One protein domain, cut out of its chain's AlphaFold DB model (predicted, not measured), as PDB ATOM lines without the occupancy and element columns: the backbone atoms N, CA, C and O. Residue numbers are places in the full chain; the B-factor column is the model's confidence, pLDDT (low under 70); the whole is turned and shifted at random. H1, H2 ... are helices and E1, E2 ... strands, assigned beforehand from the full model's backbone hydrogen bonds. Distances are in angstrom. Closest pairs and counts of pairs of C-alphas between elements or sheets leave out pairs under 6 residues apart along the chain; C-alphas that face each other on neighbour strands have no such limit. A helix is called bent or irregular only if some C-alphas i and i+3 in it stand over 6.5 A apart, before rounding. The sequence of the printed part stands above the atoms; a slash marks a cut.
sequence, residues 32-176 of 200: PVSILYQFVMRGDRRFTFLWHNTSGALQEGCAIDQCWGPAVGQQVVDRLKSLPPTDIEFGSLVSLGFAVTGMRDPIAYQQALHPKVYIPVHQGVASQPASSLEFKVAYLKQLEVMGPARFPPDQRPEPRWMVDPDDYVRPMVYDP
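AT A GLANCE: This is residues 32 to 176 of the 200 residues of an uncharacterized protein of Chloroflexi bacterium 13_1_40CM_2_68_14 (UniProt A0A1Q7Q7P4). A small four-stranded sheet has helix H3 packed over one face, and H3 sits between H1 and H4, which touch it from either side. After H4 a long stretch without named elements, residues 151 to 176, pairs briefly beside E4. The 145 printed residues, under half of them in named elements, run E1 E2 H1 E3 H2 H3 E4 H4, mixed helices and strands. The sheet order E1, E2, E3, E4 is mixed; the whole is compact, radius of gyration of the C-alphas 14.9 A, spanning 41 by 36 by 30 A.

IN THESE COORDINATES: Find C-alpha 36 at (44.966, 11.600, -27.879), where E1 begins, residues 36 to 40. E2 is 48 to 52, H1 70 to 82 (18.3 A), E3 88 to 92, H2 98 to 101, H3 104 to 113 (14.5 A) and E4 117 to 121. H4, 132 to 150 (24.0 A), ends at C-alpha 150, (57.216, 21.621, -43.163); it is irregular, C-alphas 145 to 148 spanning 7.1 A, with a kink of 41 degrees near residue 144.

HOW THE PARTS SIT: Look first at the hairpin E1 and E2, antiparallel, with N 37 and O 51 2.9 A apart. E2 and E3 are parallel (N 90 to O 50, 2.8 A), as are E3 and E4 (N 119 to O 89, 2.8 A). E2, H1, E3 and E3, H2 H3, E4 are strand-helix-strand units, helices linking parallel neighbour strands, with right-handed crossovers. H3 on one face of the sheet makes two layers, a helix layer on a strand layer, at a height of 9.7 A; it lies over E3, and only just not over E4, and runs only just along the strands, at 28 degrees to E3 on the local plane. H1, not on the sheet, touches H3 with residues 77 to 81 alone, C-alphas of Lys 81 and Ala 112 closest at 5.1 A, a steep tilt of 40 degrees, the same way. H4 touches H3 with residues 142 to 150 alone, C-alphas of Gln 111 and Arg 150 closest at 6.4 A, a steep tilt of 59 degrees; its residues 132 to 139 only graze the sheet. H2 touches no helix and is not on the sheet. In H1 and H3 every O i to N i+4 pair is within hydrogen-bond range, in H4 13 of 15; H2 is too short for one.

THE WHOLE: The C-alphas farthest apart, Asp 44 and Gln 128, are 43.1 A apart. The printed part has no cut; the E2 to H1 link is long. Confidence is low, pLDDT under 70, at residues 32 to 33, 95 to 102 and 124 to 130.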
ATOM      1  N   PRO A  32      50.669  14.179 -15.870       53.84
ATOM      2  CA  PRO A  32      51.673  13.316 -16.520       53.84
ATOM      3  C   PRO A  32      51.154  12.549 -17.756       53.84
ATOM      4  O   PRO A  32      51.685  11.503 -18.125       53.84
ATOM      5  N   VAL A  33      50.051  13.001 -18.352       67.88
ATOM      6  CA  VAL A  33      49.164  12.157 -19.156       67.88
ATOM      7  C   VAL A  33      49.264  12.525 -20.634       67.88
ATOM      8  O   VAL A  33      48.872  13.621 -21.040       67.88
ATOM      9  N   SER A  34      49.775  11.593 -21.442       76.56
ATOM     10  CA  SER A  34      49.755  11.679 -22.905       76.56
ATOM     11  C   SER A  34      48.565  10.884 -23.433       76.56
ATOM     12  O   SER A  34      48.589   9.656 -23.475       76.56
ATOM     13  N   ILE A  35      47.491  11.596 -23.771       82.50
ATOM     14  CA  ILE A  35      46.272  11.030 -24.349       82.50
ATOM     15  C   ILE A  35      45.934  11.811 -25.613       82.50
ATOM     16  O   ILE A  35      46.082  13.036 -25.656       82.50
ATOM     17  N   LEU A  36      45.452  11.079 -26.614       89.62
ATOM     18  CA  LEU A  36      44.966  11.600 -27.879       89.62
ATOM     19  C   LEU A  36      43.647  10.915 -28.237       89.62
ATOM     20  O   LEU A  36      43.545   9.690 -28.181       89.62
ATOM     21  N   TYR A  37      42.665  11.711 -28.649       93.00
ATOM     22  CA  TYR A  37      41.400  11.236 -29.197       93.00
ATOM     23  C   TYR A  37      41.186  11.846 -30.577       93.00
ATOM     24  O   TYR A  37      41.372  13.048 -30.755       93.00
ATOM     25  N   GLN A  38      40.752  11.034 -31.539       94.12
ATOM     26  CA  GLN A  38      40.288  11.515 -32.835       94.12
ATOM     27  C   GLN A  38      38.838  11.091 -33.042       94.12
ATOM     28  O   GLN A  38      38.492   9.919 -32.895       94.12
ATOM     29  N   PHE A  39      38.005  12.056 -33.403       94.12
ATOM     30  CA  PHE A  39      36.596  11.865 -33.692       94.12
ATOM     31  C   PHE A  39      36.382  12.074 -35.182       94.12
ATOM     32  O   PHE A  39      36.779  13.102 -35.727       94.12
ATOM     33  N   VAL A  40      35.743  11.104 -35.830       92.12
ATOM     34  CA  VAL A  40      35.393  11.166 -37.251       92.12
ATOM     35  C   VAL A  40      33.880  11.099 -37.356       92.12
ATOM     36  O   VAL A  40      33.266  10.100 -36.978       92.12
ATOM     37  N   MET A  41      33.269  12.167 -37.856       90.44
ATOM     38  CA  MET A  41      31.832  12.197 -38.083       90.44
ATOM     39  C   MET A  41      31.459  11.363 -39.308       90.44
ATOM     40  O   MET A  41      32.202  11.289 -40.289       90.44
ATOM     41  N   ARG A  42      30.271  10.754 -39.267       86.06
ATOM     42  CA  ARG A  42      29.661  10.137 -40.452       86.06
ATOM     43  C   ARG A  42      29.237  11.219 -41.454       86.06
ATOM     44  O   ARG A  42      29.015  12.368 -41.078       86.06
ATOM     45  N   GLY A  43      29.109  10.831 -42.720       82.31
ATOM     46  CA  GLY A  43      28.729  11.708 -43.832       82.31
ATOM     47  C   GLY A  43      29.856  11.926 -44.842       82.31
ATOM     48  O   GLY A  43      31.009  11.572 -44.596       82.31
ATOM     49  N   ASP A  44      29.519  12.527 -45.981       83.81
ATOM     50  CA  ASP A  44      30.390  12.588 -47.168       83.81
ATOM     51  C   ASP A  44      31.731  13.276 -46.913       83.81
ATOM     52  O   ASP A  44      32.770  12.871 -47.432       83.81
ATOM     53  N   ARG A  45      31.720  14.326 -46.083       88.31
ATOM     54  CA  ARG A  45      32.918  15.113 -45.765       88.31
ATOM     55  C   ARG A  45      33.794  14.467 -44.706       88.31
ATOM     56  O   ARG A  45      34.967  14.819 -44.624       88.31
ATOM     57  N   ARG A  46      33.237  13.529 -43.926       88.44
ATOM     58  CA  ARG A  46      33.889  12.892 -42.773       88.44
ATOM     59  C   ARG A  46      34.655  13.909 -41.937       88.44
ATOM     60  O   ARG A  46      35.879  13.835 -41.828       88.44
ATOM     61  N   PHE A  47      33.926  14.903 -41.438       94.38
ATOM     62  CA  PHE A  47      34.506  15.957 -40.619       94.38
ATOM     63  C   PHE A  47      35.229  15.339 -39.420       94.38
ATOM     64  O   PHE A  47      34.645  14.541 -38.681       94.38
ATOM     65  N   THR A  48      36.500  15.692 -39.258       95.56
ATOM     66  CA  THR A  48      37.385  15.084 -38.266       95.56
ATOM     67  C   THR A  48      37.957  16.147 -37.353       95.56
ATOM     68  O   THR A  48      38.600  17.088 -37.822       95.56
ATOM     69  N   PHE A  49      37.839  15.946 -36.046       96.38
ATOM     70  CA  PHE A  49      38.596  16.731 -35.081       96.38
ATOM     71  C   PHE A  49      39.386  15.830 -34.141       96.38
ATOM     72  O   PHE A  49      38.991  14.704 -33.832       96.38
ATOM     73  N   LEU A  50      40.537  16.328 -33.718       96.31
ATOM     74  CA  LEU A  50      41.473  15.625 -32.860       96.31
ATOM     75  C   LEU A  50      41.775  16.487 -31.645       96.31
ATOM     76  O   LEU A  50      41.946  17.693 -31.775       96.31
ATOM     77  N   TRP A  51      41.864  15.861 -30.478       94.81
ATOM     78  CA  TRP A  51      42.314  16.502 -29.252       94.81
ATOM     79  C   TRP A  51      43.494  15.738 -28.662       94.81
ATOM     80  O   TRP A  51      43.466  14.505 -28.618       94.81
ATOM     81  N   HIS A  52      44.513  16.452 -28.181       90.56
ATOM     82  CA  HIS A  52      45.591  15.857 -27.392       90.56
ATOM     83  C   HIS A  52      46.039  16.759 -26.241       90.56
ATOM     84  O   HIS A  52      46.056  17.987 -26.344       90.56
ATOM     85  N   ASN A  53      46.392  16.121 -25.124       82.75
ATOM     86  CA  ASN A  53      46.696  16.811 -23.868       82.75
ATOM     87  C   ASN A  53      48.143  17.327 -23.770       82.75
ATOM     88  O   ASN A  53      48.422  18.237 -22.991       82.75
ATOM     89  N   THR A  54      49.063  16.757 -24.554       81.00
ATOM     90  CA  THR A  54      50.509  17.005 -24.439       81.00
ATOM     91  C   THR A  54      51.175  16.886 -25.807       81.00
ATOM     92  O   THR A  54      50.907  15.930 -26.528       81.00
ATOM     93  N   SER A  55      52.090  17.807 -26.130       81.69
ATOM     94  CA  SER A  55      52.790  17.814 -27.428       81.69
ATOM     95  C   SER A  55      54.148  17.101 -27.463       81.69
ATOM     96  O   SER A  55      54.691  16.920 -28.543       81.69
ATOM     97  N   GLY A  56      54.776  16.703 -26.352       73.25
ATOM     98  CA  GLY A  56      56.132  16.144 -26.463       73.25
ATOM     99  C   GLY A  56      56.856  15.745 -25.178       73.25
ATOM    100  O   GLY A  56      56.321  15.902 -24.079       73.25
ATOM    101  N   ALA A  57      58.091  15.233 -25.293       77.81
ATOM    102  CA  ALA A  57      58.983  15.297 -26.471       77.81
ATOM    103  C   ALA A  57      58.759  14.168 -27.513       77.81
ATOM    104  O   ALA A  57      59.229  13.039 -27.345       77.81
ATOM    105  N   LEU A  58      58.023  14.477 -28.595       79.12
ATOM    106  CA  LEU A  58      57.526  13.485 -29.564       79.12
ATOM    107  C   LEU A  58      58.647  12.851 -30.397       79.12
ATOM    108  O   LEU A  58      58.699  11.630 -30.523       79.12
ATOM    109  N   GLN A  59      59.534  13.664 -30.978       81.81
ATOM    110  CA  GLN A  59      60.580  13.172 -31.889       81.81
ATOM    111  C   GLN A  59      61.646  12.359 -31.148       81.81
ATOM    112  O   GLN A  59      62.202  11.410 -31.692       81.81
ATOM    113  N   GLU A  60      61.899  12.709 -29.893       83.56
ATOM    114  CA  GLU A  60      62.838  12.036 -29.004       83.56
ATOM    115  C   GLU A  60      62.272  10.726 -28.431       83.56
ATOM    116  O   GLU A  60      63.035   9.911 -27.910       83.56
ATOM    117  N   GLY A  61      60.956  10.500 -28.532       80.31
ATOM    118  CA  GLY A  61      60.296   9.324 -27.965       80.31
ATOM    119  C   GLY A  61      60.332   9.311 -26.435       80.31
ATOM    120  O   GLY A  61      60.528   8.252 -25.835       80.31
ATOM    121  N   CYS A  62      60.196  10.482 -25.805       78.44
ATOM    122  CA  CYS A  62      60.215  10.613 -24.351       78.44
ATOM    123  C   CYS A  62      58.816  10.761 -23.760       78.44
ATOM    124  O   CYS A  62      57.977  11.507 -24.265       78.44
ATOM    125  N   ALA A  63      58.605  10.079 -22.641       75.06
ATOM    126  CA  ALA A  63      57.470  10.243 -21.749       75.06
ATOM    127  C   ALA A  63      57.963  10.781 -20.393       75.06
ATOM    128  O   ALA A  63      59.144  11.090 -20.227       75.06
ATOM    129  N   ILE A  64      57.053  10.945 -19.429       71.75
ATOM    130  CA  ILE A  64      57.407  11.506 -18.117       71.75
ATOM    131  C   ILE A  64      58.342  10.604 -17.304       71.75
ATOM    132  O   ILE A  64      59.106  11.091 -16.478       71.75
ATOM    133  N   ASP A  65      58.265   9.298 -17.522       72.25
ATOM    134  CA  ASP A  65      59.019   8.283 -16.798       72.25
ATOM    135  C   ASP A  65      60.392   8.038 -17.425       72.25
ATOM    136  O   ASP A  65      61.383   7.926 -16.704       72.25
ATOM    137  N   GLN A  66      60.469   7.973 -18.758       74.25
ATOM    138  CA  GLN A  66      61.719   7.730 -19.468       74.25
ATOM    139  C   GLN A  66      61.689   8.128 -20.949       74.25
ATOM    140  O   GLN A  66      60.641   8.326 -21.566       74.25
ATOM    141  N   CYS A  67      62.883   8.178 -21.544       80.94
ATOM    142  CA  CYS A  67      63.076   8.279 -22.985       80.94
ATOM    143  C   CYS A  67      63.305   6.899 -23.599       80.94
ATOM    144  O   CYS A  67      64.285   6.228 -23.285       80.94
ATOM    145  N   TRP A  68      62.426   6.506 -24.519       80.44
ATOM    146  CA  TRP A  68      62.520   5.248 -25.263       80.44
ATOM    147  C   TRP A  68      63.324   5.388 -26.565       80.44
ATOM    148  O   TRP A  68      63.662   4.395 -27.211       80.44
ATOM    149  N   GLY A  69      63.655   6.627 -26.934       82.81
ATOM    150  CA  GLY A  69      64.535   6.978 -28.039       82.81
ATOM    151  C   GLY A  69      63.807   7.278 -29.358       82.81
ATOM    152  O   GLY A  69      62.614   6.995 -29.512       82.81
ATOM    153  N   PRO A  70      64.535   7.814 -30.359       86.44
ATOM    154  CA  PRO A  70      63.934   8.345 -31.587       86.44
ATOM    155  C   PRO A  70      63.159   7.318 -32.419       86.44
ATOM    156  O   PRO A  70      62.213   7.674 -33.114       86.44
ATOM    157  N   ALA A  71      63.523   6.034 -32.338       86.12
ATOM    158  CA  ALA A  71      62.801   4.970 -33.033       86.12
ATOM    159  C   ALA A  71      61.349   4.842 -32.539       86.12
ATOM    160  O   ALA A  71      60.441   4.648 -33.345       86.12
ATOM    161  N   VAL A  72      61.116   5.001 -31.231       84.94
ATOM    162  CA  VAL A  72      59.762   5.005 -30.660       84.94
ATOM    163  C   VAL A  72      59.022   6.283 -31.045       84.94
ATOM    164  O   VAL A  72      57.867   6.207 -31.458       84.94
ATOM    165  N   GLY A  73      59.692   7.439 -31.011       85.81
ATOM    166  CA  GLY A  73      59.121   8.699 -31.501       85.81
ATOM    167  C   GLY A  73      58.642   8.600 -32.954       85.81
ATOM    168  O   GLY A  73      57.516   8.984 -33.272       85.81
ATOM    169  N   GLN A  74      59.450   7.987 -33.826       88.62
ATOM    170  CA  GLN A  74      59.085   7.753 -35.222       88.62
ATOM    171  C   GLN A  74      57.871   6.829 -35.358       88.62
ATOM    172  O   GLN A  74      56.974   7.129 -36.142       88.62
ATOM    173  N   GLN A  75      57.785   5.757 -34.563       87.69
ATOM    174  CA  GLN A  75      56.606   4.886 -34.570       87.69
ATOM    175  C   GLN A  75      55.335   5.652 -34.194       87.69
ATOM    176  O   GLN A  75      54.308   5.468 -34.846       87.69
ATOM    177  N   VAL A  76      55.385   6.537 -33.193       86.81
ATOM    178  CA  VAL A  76      54.234   7.382 -32.834       86.81
ATOM    179  C   VAL A  76      53.860   8.301 -33.998       86.81
ATOM    180  O   VAL A  76      52.691   8.354 -34.376       86.81
ATOM    181  N   VAL A  77      54.837   8.967 -34.621       90.31
ATOM    182  CA  VAL A  77      54.610   9.816 -35.804       90.31
ATOM    183  C   VAL A  77      53.969   9.033 -36.951       90.31
ATOM    184  O   VAL A  77      53.033   9.526 -37.580       90.31
ATOM    185  N   ASP A  78      54.420   7.811 -37.216       89.81
ATOM    186  CA  ASP A  78      53.862   6.972 -38.277       89.81
ATOM    187  C   ASP A  78      52.417   6.558 -37.967       89.81
ATOM    188  O   ASP A  78      51.573   6.533 -38.864       89.81
ATOM    189  N   ARG A  79      52.088   6.321 -36.689       88.75
ATOM    190  CA  ARG A  79      50.697   6.104 -36.266       88.75
ATOM    191  C   ARG A  79      49.841   7.349 -36.461       88.75
ATOM    192  O   ARG A  79      48.749   7.215 -37.006       88.75
ATOM    193  N   LEU A  80      50.334   8.536 -36.105       91.06
ATOM    194  CA  LEU A  80      49.623   9.799 -36.339       91.06
ATOM    195  C   LEU A  80      49.339  10.016 -37.831       91.06
ATOM    196  O   LEU A  80      48.216  10.352 -38.192       91.06
ATOM    197  N   LYS A  81      50.318   9.742 -38.702       91.19
ATOM    198  CA  LYS A  81      50.153   9.821 -40.165       91.19
ATOM    199  C   LYS A  81      49.163   8.800 -40.728       91.19
ATOM    200  O   LYS A  81      48.618   9.019 -41.804       91.19
ATOM    201  N   SER A  82      48.961   7.678 -40.037       88.31
ATOM    202  CA  SER A  82      48.003   6.642 -40.446       88.31
ATOM    203  C   SER A  82      46.555   6.955 -40.061       88.31
ATOM    204  O   SER A  82      45.641   6.260 -40.509       88.31
ATOM    205  N   LEU A  83      46.332   7.979 -39.230       88.88
ATOM    206  CA  LEU A  83      44.990   8.412 -38.860       88.88
ATOM    207  C   LEU A  83      44.264   9.039 -40.064       88.88
ATOM    208  O   LEU A  83      44.901   9.614 -40.950       88.88
ATOM    209  N   PRO A  84      42.921   8.990 -40.089       86.81
ATOM    210  CA  PRO A  84      42.119   9.826 -40.973       86.81
ATOM    211  C   PRO A  84      42.583  11.296 -40.981       86.81
ATOM    212  O   PRO A  84      42.954  11.816 -39.923       86.81
ATOM    213  N   PRO A  85      42.514  12.003 -42.129       86.31
ATOM    214  CA  PRO A  85      42.913  13.406 -42.195       86.31
ATOM    215  C   PRO A  85      42.130  14.258 -41.201       86.31
ATOM    216  O   PRO A  85      40.891  14.255 -41.212       86.31
ATOM    217  N   THR A  86      42.853  15.011 -40.379       93.69
ATOM    218  CA  THR A  86      42.275  15.875 -39.349       93.69
ATOM    219  C   THR A  86      41.848  17.200 -39.979       93.69
ATOM    220  O   THR A  86      42.605  17.790 -40.739       93.69
ATOM    221  N   ASP A  87      40.632  17.681 -39.713       96.00
ATOM    222  CA  ASP A  87      40.234  19.036 -40.121       96.00
ATOM    223  C   ASP A  87      40.622  20.054 -39.055       96.00
ATOM    224  O   ASP A  87      41.164  21.113 -39.379       96.00
ATOM    225  N   ILE A  88      40.379  19.704 -37.791       97.44
ATOM    226  CA  ILE A  88      40.637  20.564 -36.637       97.44
ATOM    227  C   ILE A  88      41.475  19.823 -35.605       97.44
ATOM    228  O   ILE A  88      41.086  18.761 -35.123       97.44
ATOM    229  N   GLU A  89      42.606  20.406 -35.233       97.12
ATOM    230  CA  GLU A  89      43.426  19.937 -34.121       97.12
ATOM    231  C   GLU A  89      43.258  20.872 -32.919       97.12
ATOM    232  O   GLU A  89      43.617  22.046 -32.986       97.12
ATOM    233  N   PHE A  90      42.765  20.334 -31.807       95.12
ATOM    234  CA  PHE A  90      42.850  20.922 -30.475       95.12
ATOM    235  C   PHE A  90      44.091  20.367 -29.777       95.12
ATOM    236  O   PHE A  90      44.028  19.348 -29.086       95.12
ATOM    237  N   GLY A  91      45.238  20.997 -30.016       91.62
ATOM    238  CA  GLY A  91      46.523  20.456 -29.583       91.62
ATOM    239  C   GLY A  91      47.171  21.273 -28.480       91.62
ATOM    240  O   GLY A  91      47.221  22.502 -28.546       91.62
ATOM    241  N   SER A  92      47.684  20.591 -27.463       87.19
ATOM    242  CA  SER A  92      48.365  21.224 -26.335       87.19
ATOM    243  C   SER A  92      49.637  21.957 -26.758       87.19
ATOM    244  O   SER A  92      50.414  21.441 -27.556       87.19
ATOM    245  N   LEU A  93      49.896  23.145 -26.207       82.19
ATOM    246  CA  LEU A  93      51.200  23.812 -26.353       82.19
ATOM    247  C   LEU A  93      52.215  23.398 -25.290       82.19
ATOM    248  O   LEU A  93      53.418  23.581 -25.479       82.19
ATOM    249  N   VAL A  94      51.746  22.858 -24.167       74.44
ATOM    250  CA  VAL A  94      52.620  22.455 -23.068       74.44
ATOM    251  C   VAL A  94      53.140  21.044 -23.323       74.44
ATOM    252  O   VAL A  94      52.414  20.120 -23.695       74.44
ATOM    253  N   SER A  95      54.440  20.881 -23.104       68.50
ATOM    254  CA  SER A  95      55.119  19.593 -23.105       68.50
ATOM    255  C   SER A  95      56.200  19.576 -22.028       68.50
ATOM    256  O   SER A  95      56.644  20.632 -21.568       68.50
ATOM    257  N   LEU A  96      56.671  18.381 -21.658       60.22
ATOM    258  CA  LEU A  96      57.855  18.226 -20.798       60.22
ATOM    259  C   LEU A  96      59.092  18.903 -21.406       60.22
ATOM    260  O   LEU A  96      59.985  19.347 -20.690       60.22
ATOM    261  N   GLY A  97      59.119  19.011 -22.734       60.41
ATOM    262  CA  GLY A  97      60.154  19.687 -23.494       60.41
ATOM    263  C   GLY A  97      59.919  21.184 -23.690       60.41
ATOM    264  O   GLY A  97      60.641  21.766 -24.486       60.41
ATOM    265  N   PHE A  98      58.969  21.849 -23.017       66.69
ATOM    266  CA  PHE A  98      58.648  23.263 -23.289       66.69
ATOM    267  C   PHE A  98      59.887  24.179 -23.388       66.69
ATOM    268  O   PHE A  98      60.011  24.948 -24.339       66.69
ATOM    269  N   ALA A  99      60.842  24.040 -22.464       63.16
ATOM    270  CA  ALA A  99      62.058  24.856 -22.435       63.16
ATOM    271  C   ALA A  99      63.070  24.551 -23.562       63.16
ATOM    272  O   ALA A  99      63.960  25.359 -23.811       63.16
ATOM    273  N   VAL A 100      62.965  23.392 -24.223       63.00
ATOM    274  CA  VAL A 100      63.987  22.865 -25.151       63.00
ATOM    275  C   VAL A 100      63.453  22.577 -26.559       63.00
ATOM    276  O   VAL A 100      64.142  22.820 -27.545       63.00
ATOM    277  N   THR A 101      62.216  22.103 -26.675       65.44
ATOM    278  CA  THR A 101      61.536  21.691 -27.913       65.44
ATOM    279  C   THR A 101      60.132  22.295 -28.041       65.44
ATOM    280  O   THR A 101      59.411  21.992 -28.991       65.44
ATOM    281  N   GLY A 102      59.741  23.177 -27.112       68.94
ATOM    282  CA  GLY A 102      58.347  23.525 -26.833       68.94
ATOM    283  C   GLY A 102      57.488  23.853 -28.043       68.94
ATOM    284  O   GLY A 102      56.461  23.218 -28.229       68.94
ATOM    285  N   MET A 103      57.895  24.805 -28.889       83.38
ATOM    286  CA  MET A 103      57.094  25.194 -30.066       83.38
ATOM    287  C   MET A 103      57.360  24.327 -31.302       83.38
ATOM    288  O   MET A 103      56.573  24.344 -32.246       83.38
ATOM    289  N   ARG A 104      58.449  23.550 -31.309       85.69
ATOM    290  CA  ARG A 104      58.770  22.617 -32.396       85.69
ATOM    291  C   ARG A 104      57.794  21.444 -32.404       85.69
ATOM    292  O   ARG A 104      57.368  21.018 -33.475       85.69
ATOM    293  N   ASP A 105      57.450  20.926 -31.229       85.81
ATOM    294  CA  ASP A 105      56.667  19.695 -31.120       85.81
ATOM    295  C   ASP A 105      55.197  19.848 -31.561       85.81
ATOM    296  O   ASP A 105      54.754  19.017 -32.355       85.81
ATOM    297  N   PRO A 106      54.460  20.924 -31.207       89.69
ATOM    298  CA  PRO A 106      53.141  21.198 -31.783       89.69
ATOM    299  C   PRO A 106      53.172  21.263 -33.318       89.69
ATOM    300  O   PRO A 106      52.300  20.722 -33.994       89.69
ATOM    301  N   ILE A 107      54.221  21.859 -33.895       91.31
ATOM    302  CA  ILE A 107      54.403  21.916 -35.354       91.31
ATOM    303  C   ILE A 107      54.683  20.521 -35.933       91.31
ATOM    304  O   ILE A 107      54.242  20.213 -37.039       91.31
ATOM    305  N   ALA A 108      55.384  19.651 -35.203       89.75
ATOM    306  CA  ALA A 108      55.609  18.269 -35.617       89.75
ATOM    307  C   ALA A 108      54.308  17.444 -35.626       89.75
ATOM    308  O   ALA A 108      54.099  16.669 -36.561       89.75
ATOM    309  N   TYR A 109      53.416  17.650 -34.649       91.88
ATOM    310  CA  TYR A 109      52.060  17.082 -34.670       91.88
ATOM    311  C   TYR A 109      51.287  17.544 -35.903       91.88
ATOM    312  O   TYR A 109      50.779  16.713 -36.655       91.88
ATOM    313  N   GLN A 110      51.286  18.849 -36.174       93.31
ATOM    314  CA  GLN A 110      50.619  19.429 -37.341       93.31
ATOM    315  C   GLN A 110      51.174  18.870 -38.655       93.31
ATOM    316  O   GLN A 110      50.414  18.601 -39.581       93.31
ATOM    317  N   GLN A 111      52.486  18.634 -38.739       91.81
ATOM    318  CA  GLN A 111      53.098  18.002 -39.909       91.81
ATOM    319  C   GLN A 111      52.670  16.536 -40.078       91.81
ATOM    320  O   GLN A 111      52.606  16.039 -41.196       91.81
ATOM    321  N   ALA A 112      52.400  15.810 -38.993       91.56
ATOM    322  CA  ALA A 112      51.909  14.438 -39.085       91.56
ATOM    323  C   ALA A 112      50.409  14.392 -39.429       91.56
ATOM    324  O   ALA A 112      49.993  13.599 -40.272       91.56
ATOM    325  N   LEU A 113      49.612  15.260 -38.803       92.38
ATOM    326  CA  LEU A 113      48.147  15.237 -38.839       92.38
ATOM    327  C   LEU A 113      47.527  16.038 -39.994       92.38
ATOM    328  O   LEU A 113      46.378  15.779 -40.353       92.38
ATOM    329  N   HIS A 114      48.272  16.996 -40.553       91.12
ATOM    330  CA  HIS A 114      47.841  17.927 -41.603       91.12
ATOM    331  C   HIS A 114      46.486  18.613 -41.320       91.12
ATOM    332  O   HIS A 114      45.594  18.576 -42.174       91.12
ATOM    333  N   PRO A 115      46.287  19.229 -40.136       95.19
ATOM    334  CA  PRO A 115      45.032  19.899 -39.831       95.19
ATOM    335  C   PRO A 115      44.841  21.148 -40.694       95.19
ATOM    336  O   PRO A 115      45.788  21.869 -41.002       95.19
ATOM    337  N   LYS A 116      43.589  21.468 -41.031       94.81
ATOM    338  CA  LYS A 116      43.255  22.736 -41.705       94.81
ATOM    339  C   LYS A 116      43.192  23.896 -40.715       94.81
ATOM    340  O   LYS A 116      43.406  25.046 -41.098       94.81
ATOM    341  N   VAL A 117      42.855  23.602 -39.462       96.44
ATOM    342  CA  VAL A 117      42.769  24.557 -38.355       96.44
ATOM    343  C   VAL A 117      43.485  23.974 -37.143       96.44
ATOM    344  O   VAL A 117      43.223  22.836 -36.758       96.44
ATOM    345  N   TYR A 118      44.347  24.771 -36.519       96.06
ATOM    346  CA  TYR A 118      44.976  24.444 -35.245       96.06
ATOM    347  C   TYR A 118      44.457  25.382 -34.153       96.06
ATOM    348  O   TYR A 118      44.600  26.599 -34.257       96.06
ATOM    349  N   ILE A 119      43.861  24.818 -33.107       95.50
ATOM    350  CA  ILE A 119      43.423  25.531 -31.908       95.50
ATOM    351  C   ILE A 119      44.338  25.099 -30.758       95.50
ATOM    352  O   ILE A 119      44.232  23.966 -30.280       95.50
ATOM    353  N   PRO A 120      45.250  25.967 -30.298       90.94
ATOM    354  CA  PRO A 120      46.117  25.642 -29.184       90.94
ATOM    355  C   PRO A 120      45.309  25.565 -27.894       90.94
ATOM    356  O   PRO A 120      44.627  26.522 -27.527       90.94
ATOM    357  N   VAL A 121      45.437  24.455 -27.177       86.50
ATOM    358  CA  VAL A 121      44.859  24.264 -25.840       86.50
ATOM    359  C   VAL A 121      45.962  24.166 -24.790       86.50
ATOM    360  O   VAL A 121      47.152  24.173 -25.113       86.50
ATOM    361  N   HIS A 122      45.562  24.080 -23.517       81.56
ATOM    362  CA  HIS A 122      46.479  23.832 -22.402       81.56
ATOM    363  C   HIS A 122      47.622  24.870 -22.353       81.56
ATOM    364  O   HIS A 122      48.793  24.548 -22.174       81.56
ATOM    365  N   GLN A 123      47.253  26.140 -22.536       72.81
ATOM    366  CA  GLN A 123      48.159  27.287 -22.653       72.81
ATOM    367  C   GLN A 123      48.609  27.853 -21.290       72.81
ATOM    368  O   GLN A 123      49.313  28.859 -21.255       72.81
ATOM    369  N   GLY A 124      48.163  27.243 -20.183       62.66
ATOM    370  CA  GLY A 124      48.255  27.797 -18.826       62.66
ATOM    371  C   GLY A 124      48.790  26.836 -17.762       62.66
ATOM    372  O   GLY A 124      48.435  26.963 -16.596       62.66
ATOM    373  N   VAL A 125      49.626  25.859 -18.120       54.66
ATOM    374  CA  VAL A 125      50.170  24.899 -17.145       54.66
ATOM    375  C   VAL A 125      51.689  25.011 -17.038       54.66
ATOM    376  O   VAL A 125      52.399  25.113 -18.038       54.66
ATOM    377  N   ALA A 126      52.167  24.999 -15.790       51.88
ATOM    378  CA  ALA A 126      53.563  25.062 -15.338       51.88
ATOM    379  C   ALA A 126      54.373  26.336 -15.669       51.88
ATOM    380  O   ALA A 126      55.421  26.539 -15.060       51.88
ATOM    381  N   SER A 127      53.919  27.205 -16.577       51.31
ATOM    382  CA  SER A 127      54.748  28.277 -17.161       51.31
ATOM    383  C   SER A 127      54.349  29.717 -16.817       51.31
ATOM    384  O   SER A 127      55.087  30.603 -17.231       51.31
ATOM    385  N   GLN A 128      53.313  29.917 -15.982       57.94
ATOM    386  CA  GLN A 128      52.780  31.173 -15.393       57.94
ATOM    387  C   GLN A 128      51.328  31.451 -15.843       57.94
ATOM    388  O   GLN A 128      51.016  31.252 -17.014       57.94
ATOM    389  N   PRO A 129      50.422  31.901 -14.946       59.81
ATOM    390  CA  PRO A 129      49.099  32.402 -15.335       59.81
ATOM    391  C   PRO A 129      49.196  33.472 -16.434       59.81
ATOM    392  O   PRO A 129      50.213  34.154 -16.538       59.81
ATOM    393  N   ALA A 130      48.161  33.594 -17.267       64.06
ATOM    394  CA  ALA A 130      48.090  34.546 -18.383       64.06
ATOM    395  C   ALA A 130      49.123  34.370 -19.529       64.06
ATOM    396  O   ALA A 130      49.166  35.198 -20.430       64.06
ATOM    397  N   SER A 131      49.870  33.256 -19.608       74.00
ATOM    398  CA  SER A 131      50.921  33.031 -20.628       74.00
ATOM    399  C   SER A 131      50.449  32.824 -22.080       74.00
ATOM    400  O   SER A 131      51.253  32.527 -22.970       74.00
ATOM    401  N   SER A 132      49.142  32.901 -22.349       79.25
ATOM    402  CA  SER A 132      48.563  32.561 -23.658       79.25
ATOM    403  C   SER A 132      49.154  33.398 -24.799       79.25
ATOM    404  O   SER A 132      49.463  32.864 -25.870       79.25
ATOM    405  N   LEU A 133      49.346  34.702 -24.583       83.62
ATOM    406  CA  LEU A 133      49.843  35.611 -25.617       83.62
ATOM    407  C   LEU A 133      51.342  35.424 -25.883       83.62
ATOM    408  O   LEU A 133      51.779  35.499 -27.032       83.62
ATOM    409  N   GLU A 134      52.135  35.105 -24.866       79.88
ATOM    410  CA  GLU A 134      53.548  34.759 -25.007       79.88
ATOM    411  C   GLU A 134      53.704  33.489 -25.839       79.88
ATOM    412  O   GLU A 134      54.503  33.445 -26.782       79.88
ATOM    413  N   PHE A 135      52.884  32.479 -25.546       83.31
ATOM    414  CA  PHE A 135      52.804  31.263 -26.341       83.31
ATOM    415  C   PHE A 135      52.405  31.550 -27.792       83.31
ATOM    416  O   PHE A 135      52.976  30.951 -28.704       83.31
ATOM    417  N   LYS A 136      51.498  32.508 -28.028       87.31
ATOM    418  CA  LYS A 136      51.115  32.943 -29.381       87.31
ATOM    419  C   LYS A 136      52.310  33.465 -30.153       87.31
ATOM    420  O   LYS A 136      52.567  33.027 -31.273       87.31
ATOM    421  N   VAL A 137      53.050  34.390 -29.548       86.62
ATOM    422  CA  VAL A 137      54.235  34.988 -30.165       86.62
ATOM    423  C   VAL A 137      55.296  33.921 -30.438       86.62
ATOM    424  O   VAL A 137      55.867  33.897 -31.528       86.62
ATOM    425  N   ALA A 138      55.550  33.029 -29.479       85.31
ATOM    426  CA  ALA A 138      56.537  31.964 -29.624       85.31
ATOM    427  C   ALA A 138      56.156  30.973 -30.737       85.31
ATOM    428  O   ALA A 138      56.989  30.663 -31.592       85.31
ATOM    429  N   TYR A 139      54.899  30.525 -30.770       88.50
ATOM    430  CA  TYR A 139      54.398  29.607 -31.790       88.50
ATOM    431  C   TYR A 139      54.465  30.225 -33.188       88.50
ATOM    432  O   TYR A 139      54.991  29.595 -34.103       88.50
ATOM    433  N   LEU A 140      53.980  31.460 -33.366       91.06
ATOM    434  CA  LEU A 140      53.971  32.110 -34.679       91.06
ATOM    435  C   LEU A 140      55.389  32.303 -35.224       91.06
ATOM    436  O   LEU A 140      55.634  31.964 -36.380       91.06
ATOM    437  N   LYS A 141      56.338  32.732 -34.381       90.00
ATOM    438  CA  LYS A 141      57.758  32.821 -34.756       90.00
ATOM    439  C   LYS A 141      58.334  31.462 -35.146       90.00
ATOM    440  O   LYS A 141      59.017  31.346 -36.158       90.00
ATOM    441  N   GLN A 142      58.043  30.415 -34.373       88.81
ATOM    442  CA  GLN A 142      58.513  29.073 -34.708       88.81
ATOM    443  C   GLN A 142      57.906  28.580 -36.029       88.81
ATOM    444  O   GLN A 142      58.597  27.957 -36.835       88.81
ATOM    445  N   LEU A 143      56.632  28.883 -36.279       89.69
ATOM    446  CA  LEU A 143      55.928  28.515 -37.500       89.69
ATOM    447  C   LEU A 143      56.422  29.311 -38.718       89.69
ATOM    448  O   LEU A 143      56.425  28.779 -39.822       89.69
ATOM    449  N   GLU A 144      56.878  30.552 -38.553       90.75
ATOM    450  CA  GLU A 144      57.580  31.301 -39.605       90.75
ATOM    451  C   GLU A 144      58.911  30.643 -39.985       90.75
ATOM    452  O   GLU A 144      59.214  30.525 -41.170       90.75
ATOM    453  N   VAL A 145      59.669  30.156 -38.999       89.69
ATOM    454  CA  VAL A 145      60.965  29.494 -39.224       89.69
ATOM    455  C   VAL A 145      60.793  28.096 -39.824       89.69
ATOM    456  O   VAL A 145      61.477  27.731 -40.777       89.69
ATOM    457  N   MET A 146      59.897  27.285 -39.262       89.69
ATOM    458  CA  MET A 146      59.726  25.883 -39.657       89.69
ATOM    459  C   MET A 146      58.743  25.700 -40.806       89.69
ATOM    460  O   MET A 146      58.896  24.771 -41.596       89.69
ATOM    461  N   GLY A 147      57.724  26.553 -40.891       87.06
ATOM    462  CA  GLY A 147      56.591  26.386 -41.791       87.06
ATOM    463  C   GLY A 147      56.988  26.178 -43.250       87.06
ATOM    464  O   GLY A 147      56.554  25.176 -43.814       87.06
ATOM    465  N   PRO A 148      57.862  27.017 -43.844       88.88
ATOM    466  CA  PRO A 148      58.270  26.870 -45.244       88.88
ATOM    467  C   PRO A 148      58.884  25.505 -45.590       88.88
ATOM    468  O   PRO A 148      58.755  25.044 -46.717       88.88
ATOM    469  N   ALA A 149      59.540  24.847 -44.628       86.25
ATOM    470  CA  ALA A 149      60.146  23.528 -44.818       86.25
ATOM    471  C   ALA A 149      59.205  22.362 -44.458       86.25
ATOM    472  O   ALA A 149      59.530  21.205 -44.725       86.25
ATOM    473  N   ARG A 150      58.081  22.638 -43.787       86.00
ATOM    474  CA  ARG A 150      57.216  21.621 -43.163       86.00
ATOM    475  C   ARG A 150      55.837  21.538 -43.799       86.00
ATOM    476  O   ARG A 150      55.258  20.457 -43.794       86.00
ATOM    477  N   PHE A 151      55.349  22.639 -44.360       88.94
ATOM    478  CA  PHE A 151      54.041  22.727 -44.991       88.94
ATOM    479  C   PHE A 151      54.166  23.373 -46.370       88.94
ATOM    480  O   PHE A 151      54.773  24.443 -46.492       88.94
ATOM    481  N   PRO A 152      53.535  22.793 -47.401       86.25
ATOM    482  CA  PRO A 152      53.159  23.547 -48.587       86.25
ATOM    483  C   PRO A 152      52.359  24.811 -48.203       86.25
ATOM    484  O   PRO A 152      51.622  24.775 -47.210       86.25
ATOM    485  N   PRO A 153      52.468  25.926 -48.956       79.75
ATOM    486  CA  PRO A 153      51.799  27.184 -48.604       79.75
ATOM    487  C   PRO A 153      50.284  27.059 -48.376       79.75
ATOM    488  O   PRO A 153      49.733  27.752 -47.527       79.75
ATOM    489  N   ASP A 154      49.625  26.159 -49.103       83.62
ATOM    490  CA  ASP A 154      48.187  25.877 -49.057       83.62
ATOM    491  C   ASP A 154      47.779  24.836 -47.997       83.62
ATOM    492  O   ASP A 154      46.591  24.609 -47.778       83.62
ATOM    493  N   GLN A 155      48.749  24.215 -47.323       85.81
ATOM    494  CA  GLN A 155      48.531  23.171 -46.314       85.81
ATOM    495  C   GLN A 155      48.947  23.602 -44.907       85.81
ATOM    496  O   GLN A 155      48.854  22.817 -43.962       85.81
ATOM    497  N   ARG A 156      49.419  24.842 -44.746       90.69
ATOM    498  CA  ARG A 156      49.726  25.396 -43.429       90.69
ATOM    499  C   ARG A 156      48.420  25.544 -42.629       90.69
ATOM    500  O   ARG A 156      47.516  26.232 -43.106       90.69
ATOM    501  N   PRO A 157      48.319  24.963 -41.419       93.31
ATOM    502  CA  PRO A 157      47.122  25.103 -40.598       93.31
ATOM    503  C   PRO A 157      46.851  26.569 -40.252       93.31
ATOM    504  O   PRO A 157      47.779  27.322 -39.953       93.31
ATOM    505  N   GLU A 158      45.579  26.963 -40.238       94.00
ATOM    506  CA  GLU A 158      45.139  28.259 -39.712       94.00
ATOM    507  C   GLU A 158      45.185  28.225 -38.172       94.00
ATOM    508  O   GLU A 158      44.396  27.485 -37.573       94.00
ATOM    509  N   PRO A 159      46.066  28.993 -37.499       93.56
ATOM    510  CA  PRO A 159      46.069  29.041 -36.045       93.56
ATOM    511  C   PRO A 159      44.911  29.905 -35.532       93.56
ATOM    512  O   PRO A 159      44.844  31.103 -35.811       93.56
ATOM    513  N   ARG A 160      44.023  29.316 -34.731       94.31
ATOM    514  CA  ARG A 160      42.918  30.005 -34.053       94.31
ATOM    515  C   ARG A 160      43.199  30.100 -32.569       94.31
ATOM    516  O   ARG A 160      42.947  29.172 -31.810       94.31
ATOM    517  N   TRP A 161      43.773  31.230 -32.183       91.12
ATOM    518  CA  TRP A 161      44.193  31.458 -30.810       91.12
ATOM    519  C   TRP A 161      43.008  31.772 -29.898       91.12
ATOM    520  O   TRP A 161      42.120  32.517 -30.295       91.12
ATOM    521  N   MET A 162      43.051  31.244 -28.677       87.12
ATOM    522  CA  MET A 162      42.114  31.568 -27.597       87.12
ATOM    523  C   MET A 162      42.860  32.316 -26.504       87.12
ATOM    524  O   MET A 162      43.964  31.899 -26.153       87.12
ATOM    525  N   VAL A 163      42.267  33.375 -25.963       83.00
ATOM    526  CA  VAL A 163      42.800  34.132 -24.827       83.00
ATOM    527  C   VAL A 163      41.775  34.126 -23.694       83.00
ATOM    528  O   VAL A 163      40.581  34.324 -23.915       83.00
ATOM    529  N   ASP A 164      42.239  33.836 -22.484       73.12
ATOM    530  CA  ASP A 164      41.425  33.918 -21.271       73.12
ATOM    531  C   ASP A 164      41.279  35.388 -20.824       73.12
ATOM    532  O   ASP A 164      42.254  36.135 -20.940       73.12
ATOM    533  N   PRO A 165      40.103  35.829 -20.334       74.00
ATOM    534  CA  PRO A 165      38.827  35.101 -20.246       74.00
ATOM    535  C   PRO A 165      37.952  35.210 -21.507       74.00
ATOM    536  O   PRO A 165      36.923  34.540 -21.611       74.00
ATOM    537  N   ASP A 166      38.344  36.054 -22.462       80.94
ATOM    538  CA  ASP A 166      37.479  36.527 -23.546       80.94
ATOM    539  C   ASP A 166      36.965  35.419 -24.471       80.94
ATOM    540  O   ASP A 166      35.827  35.491 -24.943       80.94
ATOM    541  N   ASP A 167      37.787  34.406 -24.746       84.50
ATOM    542  CA  ASP A 167      37.496  33.406 -25.777       84.50
ATOM    543  C   ASP A 167      37.090  32.040 -25.222       84.50
ATOM    544  O   ASP A 167      36.411  31.287 -25.915       84.50
ATOM    545  N   TYR A 168      37.448  31.711 -23.977       79.88
ATOM    546  CA  TYR A 168      37.243  30.363 -23.421       79.88
ATOM    547  C   TYR A 168      35.760  29.991 -23.275       79.88
ATOM    548  O   TYR A 168      35.403  28.817 -23.336       79.88
ATOM    549  N   VAL A 169      34.888  30.989 -23.117       83.88
ATOM    550  CA  VAL A 169      33.431  30.807 -23.011       83.88
ATOM    551  C   VAL A 169      32.696  31.023 -24.336       83.88
ATOM    552  O   VAL A 169      31.478  30.850 -24.398       83.88
ATOM    553  N   ARG A 170      33.404  31.412 -25.404       88.81
ATOM    554  CA  ARG A 170      32.801  31.637 -26.719       88.81
ATOM    555  C   ARG A 170      32.700  30.311 -27.475       88.81
ATOM    556  O   ARG A 170      33.722  29.670 -27.715       88.81
ATOM    557  N   PRO A 171      31.496  29.895 -27.906       90.62
ATOM    558  CA  PRO A 171      31.355  28.690 -28.711       90.62
ATOM    559  C   PRO A 171      32.125  28.804 -30.029       90.62
ATOM    560  O   PRO A 171      31.966  29.774 -30.773       90.62
ATOM    561  N   MET A 172      32.904  27.776 -30.358       91.75
ATOM    562  CA  MET A 172      33.464  27.597 -31.695       91.75
ATOM    563  C   MET A 172      32.548  26.678 -32.495       91.75
ATOM    564  O   MET A 172      32.441  25.487 -32.206       91.75
ATOM    565  N   VAL A 173      31.865  27.242 -33.488       93.56
ATOM    566  CA  VAL A 173      30.871  26.523 -34.290       93.56
ATOM    567  C   VAL A 173      31.465  26.159 -35.646       93.56
ATOM    568  O   VAL A 173      32.039  27.004 -36.334       93.56
ATOM    569  N   TYR A 174      31.296  24.898 -36.033       93.94
ATOM    570  CA  TYR A 174      31.729  24.356 -37.315       93.94
ATOM    571  C   TYR A 174      30.575  23.586 -37.943       93.94
ATOM    572  O   TYR A 174      30.003  22.718 -37.288       93.94
ATOM    573  N   ASP A 175      30.246  23.888 -39.201       95.00
ATOM    574  CA  ASP A 175      29.323  23.067 -39.985       95.00
ATOM    575  C   ASP A 175      30.090  21.864 -40.563       95.00
ATOM    576  O   ASP A 175      30.978  22.067 -41.397       95.00
ATOM    577  N   PRO A 176      29.776  20.613 -40.172       93.06
ATOM    578  CA  PRO A 176      30.443  19.421 -40.699       93.06
ATOM    579  C   PRO A 176      30.268  19.221 -42.213       93.06
ATOM    580  O   PRO A 176      31.000  18.431 -42.811       93.06
TER     581      PRO A 176